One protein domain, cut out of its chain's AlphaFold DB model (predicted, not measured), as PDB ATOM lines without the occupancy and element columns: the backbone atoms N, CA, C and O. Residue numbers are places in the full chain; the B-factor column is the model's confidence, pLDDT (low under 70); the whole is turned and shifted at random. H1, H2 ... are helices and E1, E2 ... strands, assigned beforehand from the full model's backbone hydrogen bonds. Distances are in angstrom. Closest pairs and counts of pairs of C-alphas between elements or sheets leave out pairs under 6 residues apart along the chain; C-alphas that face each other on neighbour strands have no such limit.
ATOM      1  N   LEU A 301     -26.224  38.214   9.480       89.44
ATOM      2  CA  LEU A 301     -26.319  38.255  10.930       89.44
ATOM      3  C   LEU A 301     -25.938  36.901  11.554       89.44
ATOM      4  O   LEU A 301     -26.317  35.831  11.055       89.44
ATOM      5  N   PRO A 302     -25.185  36.910  12.669       92.81
ATOM      6  CA  PRO A 302     -24.906  35.697  13.412       92.81
ATOM      7  C   PRO A 302     -26.192  35.189  14.063       92.81
ATOM      8  O   PRO A 302     -26.956  35.928  14.684       92.81
ATOM      9  N   VAL A 303     -26.405  33.884  13.973       92.56
ATOM     10  CA  VAL A 303     -27.518  33.203  14.623       92.56
ATOM     11  C   VAL A 303     -27.503  33.437  16.142       92.56
ATOM     12  O   VAL A 303     -26.456  33.399  16.793       92.56
ATOM     13  N   GLN A 304     -28.686  33.589  16.743       92.56
ATOM     14  CA  GLN A 304     -28.822  33.686  18.198       92.56
ATOM     15  C   GLN A 304     -28.259  32.439  18.904       92.56
ATOM     16  O   GLN A 304     -28.618  31.298  18.591       92.56
ATOM     17  N   THR A 305     -27.377  32.663  19.882       91.75
ATOM     18  CA  THR A 305     -26.682  31.605  20.628       91.75
ATOM     19  C   THR A 305     -26.842  31.752  22.135       91.75
ATOM     20  O   THR A 305     -26.643  32.825  22.712       91.75
ATOM     21  N   ASP A 306     -27.121  30.629  22.784       90.56
ATOM     22  CA  ASP A 306     -27.194  30.490  24.230       90.56
ATOM     23  C   ASP A 306     -25.801  30.546  24.870       90.56
ATOM     24  O   ASP A 306     -24.770  30.278  24.243       90.56
ATOM     25  N   GLY A 307     -25.767  30.787  26.184       91.25
ATOM     26  CA  GLY A 307     -24.528  30.770  26.969       91.25
ATOM     27  C   GLY A 307     -23.744  29.453  26.872       91.25
ATOM     28  O   GLY A 307     -22.518  29.472  26.928       91.25
ATOM     29  N   VAL A 308     -24.423  28.318  26.654       89.88
ATOM     30  CA  VAL A 308     -23.775  27.004  26.474       89.88
ATOM     31  C   VAL A 308     -23.002  26.941  25.156       89.88
ATOM     32  O   VAL A 308     -21.848  26.521  25.146       89.88
ATOM     33  N   ALA A 309     -23.605  27.400  24.055       90.81
ATOM     34  CA  ALA A 309     -22.952  27.437  22.748       90.81
ATOM     35  C   ALA A 309     -21.765  28.415  22.752       90.81
ATOM     36  O   ALA A 309     -20.675  28.069  22.299       90.81
ATOM     37  N   LYS A 310     -21.931  29.593  23.372       93.00
ATOM     38  CA  LYS A 310     -20.828  30.544  23.598       93.00
ATOM     39  C   LYS A 310     -19.704  29.930  24.445       93.00
ATOM     40  O   LYS A 310     -18.531  30.173  24.174       93.00
ATOM     41  N   GLY A 311     -20.050  29.114  25.444       93.12
ATOM     42  CA  GLY A 311     -19.096  28.366  26.262       93.12
ATOM     43  C   GLY A 311     -18.271  27.357  25.460       93.12
ATOM     44  O   GLY A 311     -17.059  27.303  25.637       93.12
ATOM     45  N   LEU A 312     -18.897  26.622  24.533       92.12
ATOM     46  CA  LEU A 312     -18.199  25.680  23.646       92.12
ATOM     47  C   LEU A 312     -17.204  26.383  22.720       92.12
ATOM     48  O   LEU A 312     -16.070  25.931  22.605       92.12
ATOM     49  N   ILE A 313     -17.587  27.519  22.126       93.88
ATOM     50  CA  ILE A 313     -16.669  28.325  21.300       93.88
ATOM     51  C   ILE A 313     -15.453  28.764  22.126       93.88
ATOM     52  O   ILE A 313     -14.318  28.664  21.665       93.88
ATOM     53  N   ARG A 314     -15.667  29.229  23.366       95.25
ATOM     54  CA  ARG A 314     -14.572  29.628  24.267       95.25
ATOM     55  C   ARG A 314     -13.673  28.451  24.640       95.25
ATOM     56  O   ARG A 314     -12.457  28.605  24.617       95.25
ATOM     57  N   ALA A 315     -14.252  27.295  24.965       93.94
ATOM     58  CA  ALA A 315     -13.500  26.088  25.302       93.94
ATOM     59  C   ALA A 315     -12.657  25.601  24.115       93.94
ATOM     60  O   ALA A 315     -11.483  25.299  24.285       93.94
ATOM     61  N   HIS A 316     -13.226  25.622  22.909       92.75
ATOM     62  CA  HIS A 316     -12.519  25.279  21.682       92.75
ATOM     63  C   HIS A 316     -11.359  26.248  21.399       92.75
ATOM     64  O   HIS A 316     -10.241  25.813  21.146       92.75
ATOM     65  N   LYS A 317     -11.584  27.566  21.513       92.31
ATOM     66  CA  LYS A 317     -10.508  28.568  21.389       92.31
ATOM     67  C   LYS A 317      -9.401  28.357  22.424       92.31
ATOM     68  O   LYS A 317      -8.229  28.497  22.097       92.31
ATOM     69  N   LYS A 318      -9.763  28.002  23.660       93.19
ATOM     70  CA  LYS A 318      -8.797  27.682  24.716       93.19
ATOM     71  C   LYS A 318      -7.968  26.442  24.359       93.19
ATOM     72  O   LYS A 318      -6.750  26.529  24.394       93.19
ATOM     73  N   GLN A 319      -8.614  25.356  23.933       90.44
ATOM     74  CA  GLN A 319      -7.936  24.124  23.522       90.44
ATOM     75  C   GLN A 319      -6.997  24.351  22.329       90.44
ATOM     76  O   GLN A 319      -5.896  23.817  22.312       90.44
ATOM     77  N   GLN A 320      -7.392  25.181  21.359       87.75
ATOM     78  CA  GLN A 320      -6.517  25.552  20.244       87.75
ATOM     79  C   GLN A 320      -5.302  26.370  20.667       87.75
ATOM     80  O   GLN A 320      -4.242  26.251  20.063       87.75
ATOM     81  N   ASN A 321      -5.454  27.242  21.662       87.25
ATOM     82  CA  ASN A 321      -4.327  28.005  22.185       87.25
ATOM     83  C   ASN A 321      -3.379  27.103  22.988       87.25
ATOM     84  O   ASN A 321      -2.170  27.265  22.887       87.25
ATOM     85  N   GLU A 322      -3.916  26.140  23.738       87.62
ATOM     86  CA  GLU A 322      -3.126  25.138  24.465       87.62
ATOM     87  C   GLU A 322      -2.366  24.219  23.498       87.62
ATOM     88  O   GLU A 322      -1.155  24.076  23.636       87.62
ATOM     89  N   SER A 323      -3.020  23.702  22.451       81.38
ATOM     90  CA  SER A 323      -2.352  22.853  21.454       81.38
ATOM     91  C   SER A 323      -1.287  23.609  20.659       81.38
ATOM     92  O   SER A 323      -0.222  23.068  20.403       81.38
ATOM     93  N   LYS A 324      -1.515  24.888  20.324       79.56
ATOM     94  CA  LYS A 324      -0.489  25.728  19.678       79.56
ATOM     95  C   LYS A 324       0.763  25.906  20.539       79.56
ATOM     96  O   LYS A 324       1.847  26.005  19.980       79.56
ATOM     97  N   ASN A 325       0.613  25.942  21.861       73.81
ATOM     98  CA  ASN A 325       1.743  26.068  22.779       73.81
ATOM     99  C   ASN A 325       2.496  24.736  22.965       73.81
ATOM    100  O   ASN A 325       3.689  24.752  23.246       73.81
ATOM    101  N   GLU A 326       1.827  23.588  22.813       67.06
ATOM    102  CA  GLU A 326       2.450  22.258  22.923       67.06
ATOM    103  C   GLU A 326       3.091  21.795  21.596       67.06
ATOM    104  O   GLU A 326       4.186  21.217  21.591       67.06
ATOM    105  N   TRP A 347     -14.026  20.279   4.471       81.75
ATOM    106  CA  TRP A 347     -15.474  20.236   4.607       81.75
ATOM    107  C   TRP A 347     -15.910  21.217   5.699       81.75
ATOM    108  O   TRP A 347     -15.270  21.322   6.747       81.75
ATOM    109  N   LYS A 348     -16.990  21.953   5.435       88.19
ATOM    110  CA  LYS A 348     -17.605  22.869   6.393       88.19
ATOM    111  C   LYS A 348     -18.666  22.106   7.168       88.19
ATOM    112  O   LYS A 348     -19.645  21.647   6.581       88.19
ATOM    113  N   TYR A 349     -18.471  21.963   8.472       89.19
ATOM    114  CA  TYR A 349     -19.402  21.234   9.323       89.19
ATOM    115  C   TYR A 349     -20.331  22.211  10.020       89.19
ATOM    116  O   TYR A 349     -19.901  23.247  10.522       89.19
ATOM    117  N   VAL A 350     -21.618  21.876  10.055       90.44
ATOM    118  CA  VAL A 350     -22.624  22.672  10.753       90.44
ATOM    119  C   VAL A 350     -23.303  21.798  11.790       90.44
ATOM    120  O   VAL A 350     -23.785  20.708  11.482       90.44
ATOM    121  N   ALA A 351     -23.324  22.269  13.031       89.75
ATOM    122  CA  ALA A 351     -23.844  21.528  14.168       89.75
ATOM    123  C   ALA A 351     -24.803  22.393  14.982       89.75
ATOM    124  O   ALA A 351     -24.567  23.580  15.198       89.75
ATOM    125  N   LYS A 352     -25.883  21.784  15.475       88.75
ATOM    126  CA  LYS A 352     -26.824  22.430  16.392       88.75
ATOM    127  C   LYS A 352     -26.559  21.957  17.811       88.75
ATOM    128  O   LYS A 352     -26.617  20.760  18.094       88.75
ATOM    129  N   VAL A 353     -26.301  22.896  18.713       88.31
ATOM    130  CA  VAL A 353     -26.068  22.596  20.128       88.31
ATOM    131  C   VAL A 353     -27.410  22.514  20.849       88.31
ATOM    132  O   VAL A 353     -28.189  23.466  20.852       88.31
ATOM    133  N   VAL A 354     -27.685  21.375  21.487       85.12
ATOM    134  CA  VAL A 354     -28.935  21.144  22.224       85.12
ATOM    135  C   VAL A 354     -28.636  20.828  23.685       85.12
ATOM    136  O   VAL A 354     -27.983  19.836  24.004       85.12
ATOM    137  N   ASN A 355     -29.164  21.645  24.598       83.62
ATOM    138  CA  ASN A 355     -29.068  21.381  26.031       83.62
ATOM    139  C   ASN A 355     -30.120  20.346  26.469       83.62
ATOM    140  O   ASN A 355     -31.281  20.666  26.739       83.62
ATOM    141  N   THR A 356     -29.694  19.090  26.589       80.81
ATOM    142  CA  THR A 356     -30.554  17.963  26.986       80.81
ATOM    143  C   THR A 356     -31.105  18.089  28.413       80.81
ATOM    144  O   THR A 356     -32.211  17.620  28.687       80.81
ATOM    145  N   ARG A 357     -30.395  18.766  29.331       79.31
ATOM    146  CA  ARG A 357     -30.858  18.987  30.717       79.31
ATOM    147  C   ARG A 357     -31.999  20.000  30.776       79.31
ATOM    148  O   ARG A 357     -32.958  19.792  31.517       79.31
ATOM    149  N   ALA A 358     -31.913  21.066  29.980       74.44
ATOM    150  CA  ALA A 358     -32.974  22.067  29.872       74.44
ATOM    151  C   ALA A 358     -34.250  21.480  29.244       74.44
ATOM    152  O   ALA A 358     -35.352  21.778  29.700       74.44
ATOM    153  N   MET A 359     -34.101  20.582  28.262       70.12
ATOM    154  CA  MET A 359     -35.220  19.874  27.623       70.12
ATOM    155  C   MET A 359     -35.988  18.972  28.606       70.12
ATOM    156  O   MET A 359     -37.216  18.949  28.584       70.12
ATOM    157  N   ARG A 360     -35.294  18.272  29.517       71.25
ATOM    158  CA  ARG A 360     -35.930  17.348  30.482       71.25
ATOM    159  C   ARG A 360     -36.739  18.045  31.583       71.25
ATOM    160  O   ARG A 360     -37.717  17.476  32.055       71.25
ATOM    161  N   LYS A 361     -36.368  19.266  31.990       68.38
ATOM    162  CA  LYS A 361     -37.027  19.987  33.101       68.38
ATOM    163  C   LYS A 361     -38.456  20.453  32.794       68.38
ATOM    164  O   LYS A 361     -39.191  20.762  33.721       68.38
ATOM    165  N   LYS A 362     -38.867  20.509  31.523       62.78
ATOM    166  CA  LYS A 362     -40.169  21.079  31.136       62.78
ATOM    167  C   LYS A 362     -41.362  20.124  31.265       62.78
ATOM    168  O   LYS A 362     -42.465  20.549  30.945       62.78
ATOM    169  N   GLY A 363     -41.184  18.867  31.693       58.41
ATOM    170  CA  GLY A 363     -42.277  17.909  31.977       58.41
ATOM    171  C   GLY A 363     -43.191  17.537  30.795       58.41
ATOM    172  O   GLY A 363     -43.991  16.612  30.890       58.41
ATOM    173  N   ARG A 364     -43.073  18.227  29.658       58.12
ATOM    174  CA  ARG A 364     -43.784  17.949  28.417       58.12
ATOM    175  C   ARG A 364     -43.061  16.810  27.701       58.12
ATOM    176  O   ARG A 364     -41.831  16.819  27.625       58.12
ATOM    177  N   LYS A 365     -43.828  15.831  27.194       59.44
ATOM    178  CA  LYS A 365     -43.341  14.782  26.277       59.44
ATOM    179  C   LYS A 365     -42.393  15.445  25.287       59.44
ATOM    180  O   LYS A 365     -42.761  16.503  24.790       59.44
ATOM    181  N   ILE A 366     -41.210  14.858  25.068       56.66
ATOM    182  CA  ILE A 366     -40.167  15.356  24.159       56.66
ATOM    183  C   ILE A 366     -40.839  15.673  22.821       56.66
ATOM    184  O   ILE A 366     -41.000  14.798  21.973       56.66
ATOM    185  N   THR A 367     -41.305  16.910  22.656       52.91
ATOM    186  CA  THR A 367     -41.724  17.429  21.368       52.91
ATOM    187  C   THR A 367     -40.451  17.358  20.566       52.91
ATOM    188  O   THR A 367     -39.406  17.818  21.034       52.91
ATOM    189  N   SER A 368     -40.523  16.625  19.465       55.91
ATOM    190  CA  SER A 368     -39.418  16.305  18.578       55.91
ATOM    191  C   SER A 368     -38.449  17.476  18.405       55.91
ATOM    192  O   SER A 368     -38.818  18.638  18.554       55.91
ATOM    193  N   TYR A 369     -37.223  17.186  17.974       58.12
ATOM    194  CA  TYR A 369     -36.252  18.174  17.480       58.12
ATOM    195  C   TYR A 369     -36.781  19.056  16.307       58.12
ATOM    196  O   TYR A 369     -35.998  19.734  15.655       58.12
ATOM    197  N   SER A 370     -38.096  19.051  16.045       52.81
ATOM    198  CA  SER A 370     -38.879  19.626  14.947       52.81
ATOM    199  C   SER A 370     -38.952  21.142  14.909       52.81
ATOM    200  O   SER A 370     -39.615  21.675  14.028       52.81
ATOM    201  N   ASN A 371     -38.315  21.864  15.822       54.66
ATOM    202  CA  ASN A 371     -38.310  23.311  15.689       54.66
ATOM    203  C   ASN A 371     -37.092  23.698  14.855       54.66
ATOM    204  O   ASN A 371     -35.971  23.769  15.372       54.66
ATOM    205  N   ASN A 372     -37.368  23.974  13.573       57.81
ATOM    206  CA  ASN A 372     -36.548  24.629  12.539       57.81
ATOM    207  C   ASN A 372     -35.934  25.973  12.973       57.81
ATOM    208  O   ASN A 372     -35.511  26.772  12.144       57.81
ATOM    209  N   ASN A 373     -35.889  26.256  14.272       68.75
ATOM    210  CA  ASN A 373     -35.275  27.450  14.784       68.75
ATOM    211  C   ASN A 373     -33.766  27.347  14.553       68.75
ATOM    212  O   ASN A 373     -33.114  26.412  15.042       68.75
ATOM    213  N   THR A 374     -33.242  28.291  13.775       80.38
ATOM    214  CA  THR A 374     -31.834  28.397  13.387       80.38
ATOM    215  C   THR A 374     -30.930  28.633  14.591       80.38
ATOM    216  O   THR A 374     -29.734  28.414  14.475       80.38
ATOM    217  N   THR A 375     -31.482  28.978  15.760       86.69
ATOM    218  CA  THR A 375     -30.796  29.162  17.054       86.69
ATOM    219  C   THR A 375     -29.793  28.059  17.408       86.69
ATOM    220  O   THR A 375     -30.057  26.873  17.182       86.69
ATOM    221  N   ASN A 376     -28.698  28.443  18.074       89.69
ATOM    222  CA  ASN A 376     -27.631  27.553  18.557       89.69
ATOM    223  C   ASN A 376     -26.915  26.745  17.467       89.69
ATOM    224  O   ASN A 376     -26.409  25.650  17.734       89.69
ATOM    225  N   THR A 377     -26.858  27.281  16.251       91.62
ATOM    226  CA  THR A 377     -26.107  26.678  15.153       91.62
ATOM    227  C   THR A 377     -24.668  27.189  15.157       91.62
ATOM    228  O   THR A 377     -24.417  28.394  15.142       91.62
ATOM    229  N   LEU A 378     -23.723  26.256  15.194       93.44
ATOM    230  CA  LEU A 378     -22.290  26.496  15.115       93.44
ATOM    231  C   LEU A 378     -21.751  25.934  13.805       93.44
ATOM    232  O   LEU A 378     -22.231  24.914  13.309       93.44
ATOM    233  N   VAL A 379     -20.743  26.603  13.268       94.56
ATOM    234  CA  VAL A 379     -20.053  26.227  12.040       94.56
ATOM    235  C   VAL A 379     -18.586  26.016  12.369       94.56
ATOM    236  O   VAL A 379     -17.950  26.894  12.952       94.56
ATOM    237  N   GLU A 380     -18.058  24.866  11.971       91.88
ATOM    238  CA  GLU A 380     -16.626  24.599  11.962       91.88
ATOM    239  C   GLU A 380     -16.111  24.695  10.526       91.88
ATOM    240  O   GLU A 380     -16.574  23.986   9.626       91.88
ATOM    241  N   HIS A 381     -15.159  25.597  10.303       89.88
ATOM    242  CA  HIS A 381     -14.522  25.786   9.008       89.88
ATOM    243  C   HIS A 381     -13.017  25.953   9.199       89.88
ATOM    244  O   HIS A 381     -12.582  26.824   9.944       89.88
ATOM    245  N   ASN A 382     -12.217  25.112   8.537       84.81
ATOM    246  CA  ASN A 382     -10.753  25.094   8.672       84.81
ATOM    247  C   ASN A 382     -10.258  24.934  10.120       84.81
ATOM    248  O   ASN A 382      -9.216  25.467  10.492       84.81
ATOM    249  N   GLY A 383     -11.005  24.178  10.926       83.94
ATOM    250  CA  GLY A 383     -10.724  23.998  12.344       83.94
ATOM    251  C   GLY A 383     -11.097  25.204  13.200       83.94
ATOM    252  O   GLY A 383     -10.845  25.160  14.387       83.94
ATOM    253  N   GLU A 384     -11.686  26.279  12.676       88.81
ATOM    254  CA  GLU A 384     -12.224  27.359  13.506       88.81
ATOM    255  C   GLU A 384     -13.711  27.123  13.784       88.81
ATOM    256  O   GLU A 384     -14.528  27.070  12.861       88.81
ATOM    257  N   LEU A 385     -14.064  27.008  15.068       92.62
ATOM    258  CA  LEU A 385     -15.448  26.913  15.521       92.62
ATOM    259  C   LEU A 385     -16.018  28.314  15.782       92.62
ATOM    260  O   LEU A 385     -15.596  29.001  16.718       92.62
ATOM    261  N   ARG A 386     -17.018  28.717  14.996       94.12
ATOM    262  CA  ARG A 386     -17.714  30.008  15.126       94.12
ATOM    263  C   ARG A 386     -19.234  29.867  15.103       94.12
ATOM    264  O   ARG A 386     -19.781  28.799  14.834       94.12
ATOM    265  N   VAL A 387     -19.925  30.965  15.401       95.62
ATOM    266  CA  VAL A 387     -21.382  31.048  15.236       95.62
ATOM    267  C   VAL A 387     -21.715  31.037  13.742       95.62
ATOM    268  O   VAL A 387     -21.014  31.663  12.942       95.62
ATOM    269  N   ALA A 388     -22.757  30.295  13.371       93.88
ATOM    270  CA  ALA A 388     -23.257  30.268  12.003       93.88
ATOM    271  C   ALA A 388     -23.908  31.603  11.630       93.88
ATOM    272  O   ALA A 388     -24.575  32.215  12.467       93.88
ATOM    273  N   THR A 389     -23.780  32.020  10.374       94.75
ATOM    274  CA  THR A 389     -24.660  33.064   9.829       94.75
ATOM    275  C   THR A 389     -26.045  32.491   9.525       94.75
ATOM    276  O   THR A 389     -26.219  31.269   9.407       94.75
ATOM    277  N   VAL A 390     -27.055  33.356   9.399       90.81
ATOM    278  CA  VAL A 390     -28.422  32.933   9.055       90.81
ATOM    279  C   VAL A 390     -28.452  32.196   7.711       90.81
ATOM    280  O   VAL A 390     -29.123  31.169   7.599       90.81
ATOM    281  N   GLU A 391     -27.682  32.642   6.714       92.25
ATOM    282  CA  GLU A 391     -27.550  31.921   5.439       92.25
ATOM    283  C   GLU A 391     -26.999  30.507   5.597       92.25
ATOM    284  O   GLU A 391     -27.516  29.558   5.006       92.25
ATOM    285  N   GLU A 392     -25.930  30.359   6.379       91.56
ATOM    286  CA  GLU A 392     -25.284  29.067   6.607       91.56
ATOM    287  C   GLU A 392     -26.241  28.103   7.304       91.56
ATOM    288  O   GLU A 392     -26.319  26.936   6.931       91.56
ATOM    289  N   ALA A 393     -27.020  28.598   8.268       89.06
ATOM    290  CA  ALA A 393     -28.023  27.804   8.963       89.06
ATOM    291  C   ALA A 393     -29.197  27.390   8.054       89.06
ATOM    292  O   ALA A 393     -29.718  26.286   8.225       89.06
ATOM    293  N   LYS A 394     -29.596  28.238   7.091       86.31
ATOM    294  CA  LYS A 394     -30.662  27.951   6.110       86.31
ATOM    295  C   LYS A 394     -30.227  26.952   5.031       86.31
ATOM    296  O   LYS A 394     -31.035  26.131   4.610       86.31
ATOM    297  N   LYS A 395     -28.957  26.981   4.609       86.00
ATOM    298  CA  LYS A 395     -28.393  26.040   3.616       86.00
ATOM    299  C   LYS A 395     -28.282  24.604   4.146       86.00
ATOM    300  O   LYS A 395     -28.112  23.668   3.368       86.00
ATOM    301  N   VAL A 396     -28.374  24.412   5.461       83.44
ATOM    302  CA  VAL A 396     -28.271  23.095   6.088       83.44
ATOM    303  C   VAL A 396     -29.643  22.447   6.171       83.44
ATOM    304  O   VAL A 396     -30.517  22.871   6.925       83.44
ATOM    305  N   ALA A 397     -29.804  21.350   5.433       73.50
ATOM    306  CA  ALA A 397     -30.946  20.466   5.582       73.50
ATOM    307  C   ALA A 397     -30.836  19.711   6.916       73.50
ATOM    308  O   ALA A 397     -30.237  18.635   7.013       73.50
ATOM    309  N   TRP A 398     -31.410  20.279   7.978       73.50
ATOM    310  CA  TRP A 398     -31.638  19.538   9.213       73.50
ATOM    311  C   TRP A 398     -32.522  18.340   8.886       73.50
ATOM    312  O   TRP A 398     -33.530  18.500   8.196       73.50
ATOM    313  N   LYS A 399     -32.133  17.139   9.344       64.25
ATOM    314  CA  LYS A 399     -32.890  15.907   9.075       64.25
ATOM    315  C   LYS A 399     -34.380  16.189   9.292       64.25
ATOM    316  O   LYS A 399     -34.733  16.522  10.429       64.25
ATOM    317  N   PRO A 400     -35.235  16.061   8.257       57.47
ATOM    318  CA  PRO A 400     -36.654  16.291   8.429       57.47
ATOM    319  C   PRO A 400     -37.120  15.355   9.533       57.47
ATOM    320  O   PRO A 400     -36.810  14.157   9.536       57.47
ATOM    321  N   THR A 401     -37.799  15.911  10.533       56.31
ATOM    322  CA  THR A 401     -38.434  15.071  11.538       56.31
ATOM    323  C   THR A 401     -39.323  14.089  10.806       56.31
ATOM    324  O   THR A 401     -40.072  14.503   9.926       56.31
TER     325      THR A 401
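What this domain is: This is residues 301 to 326 and 347 to 401 of the 484 residues of an uncharacterized protein of Pseudo-nitzschia multistriata (UniProt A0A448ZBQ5). A small sheet of three strands has a long helix, H1, along one face and a short helix, H3, across the opposite face. H1 runs on past the sheet, where residues 321 to 326 stick out; away from the sheet, H2 leads into a wide loop, residues 361 to 376, and residues 360 to 366, of which 360 belongs to H2, stick out. The 81 printed residues include three named helices and three named strands, in the order H1, E1, H2, E2, E3, H3; the sheet order is E1, E2, E3, all antiparallel, and the class is mixed. The whole is elongated, 47 by 29 by 21 A, and only just loose, close to compact, with a radius of gyration of the C-alphas of 14.5 A.

Where its parts are: The sheet consists of E1, residues 349 to 352, E2, residues 377 to 381 and 13.1 A long, and E3, residues 384 to 387. H1, residues 307 to 326, is 28.6 A long, from C-alpha 307 at (-24.528, 30.770, 26.969) to C-alpha 326 at (2.450, 22.258, 22.923). H2 is residues 356 to 360; H3, residues 390 to 395, ends with C-alpha 395 at (-28.393, 26.040, 3.616).

How they stand to each other: In the sheet, N 351 and O 378 of E1 and E2 are 2.9 A apart, within hydrogen-bond range. In the hairpin E2 and E3, N 386 and O 379 are 2.9 A apart, also within range. H1 is on the sheet at a height of 9.0 A, over E2 and E3, and runs along the strands, at 15 degrees to E3 on the local plane; its closest C-alphas to E3 are those of Ile 313 and Leu 385, 6.1 A. H3 is on the opposite face at a height of 9.6 A, only just over E2, on which 3 of its C-alphas fall, and across the strands at 74 degrees to E2 on the local plane; the closest C-alphas, Thr 377 and Ala 393, are 6.6 A apart. H2 is not on the sheet and is apart from H1 and H3. In H1, H2 and H3 every O i to N i+4 pair is within hydrogen-bond range.

The domain as a whole: The C-alphas farthest apart, those of Glu 326 and Arg 364, are 46.8 A apart. Residues 327 to 346 are not printed, and C-alphas 326 and 347 are 25.7 A apart across this cut. The link from H2 to E2, 16 residues, is long. The model's pLDDT is under 70 at residue 326, residues 361 to 373 and residues 399 to 401.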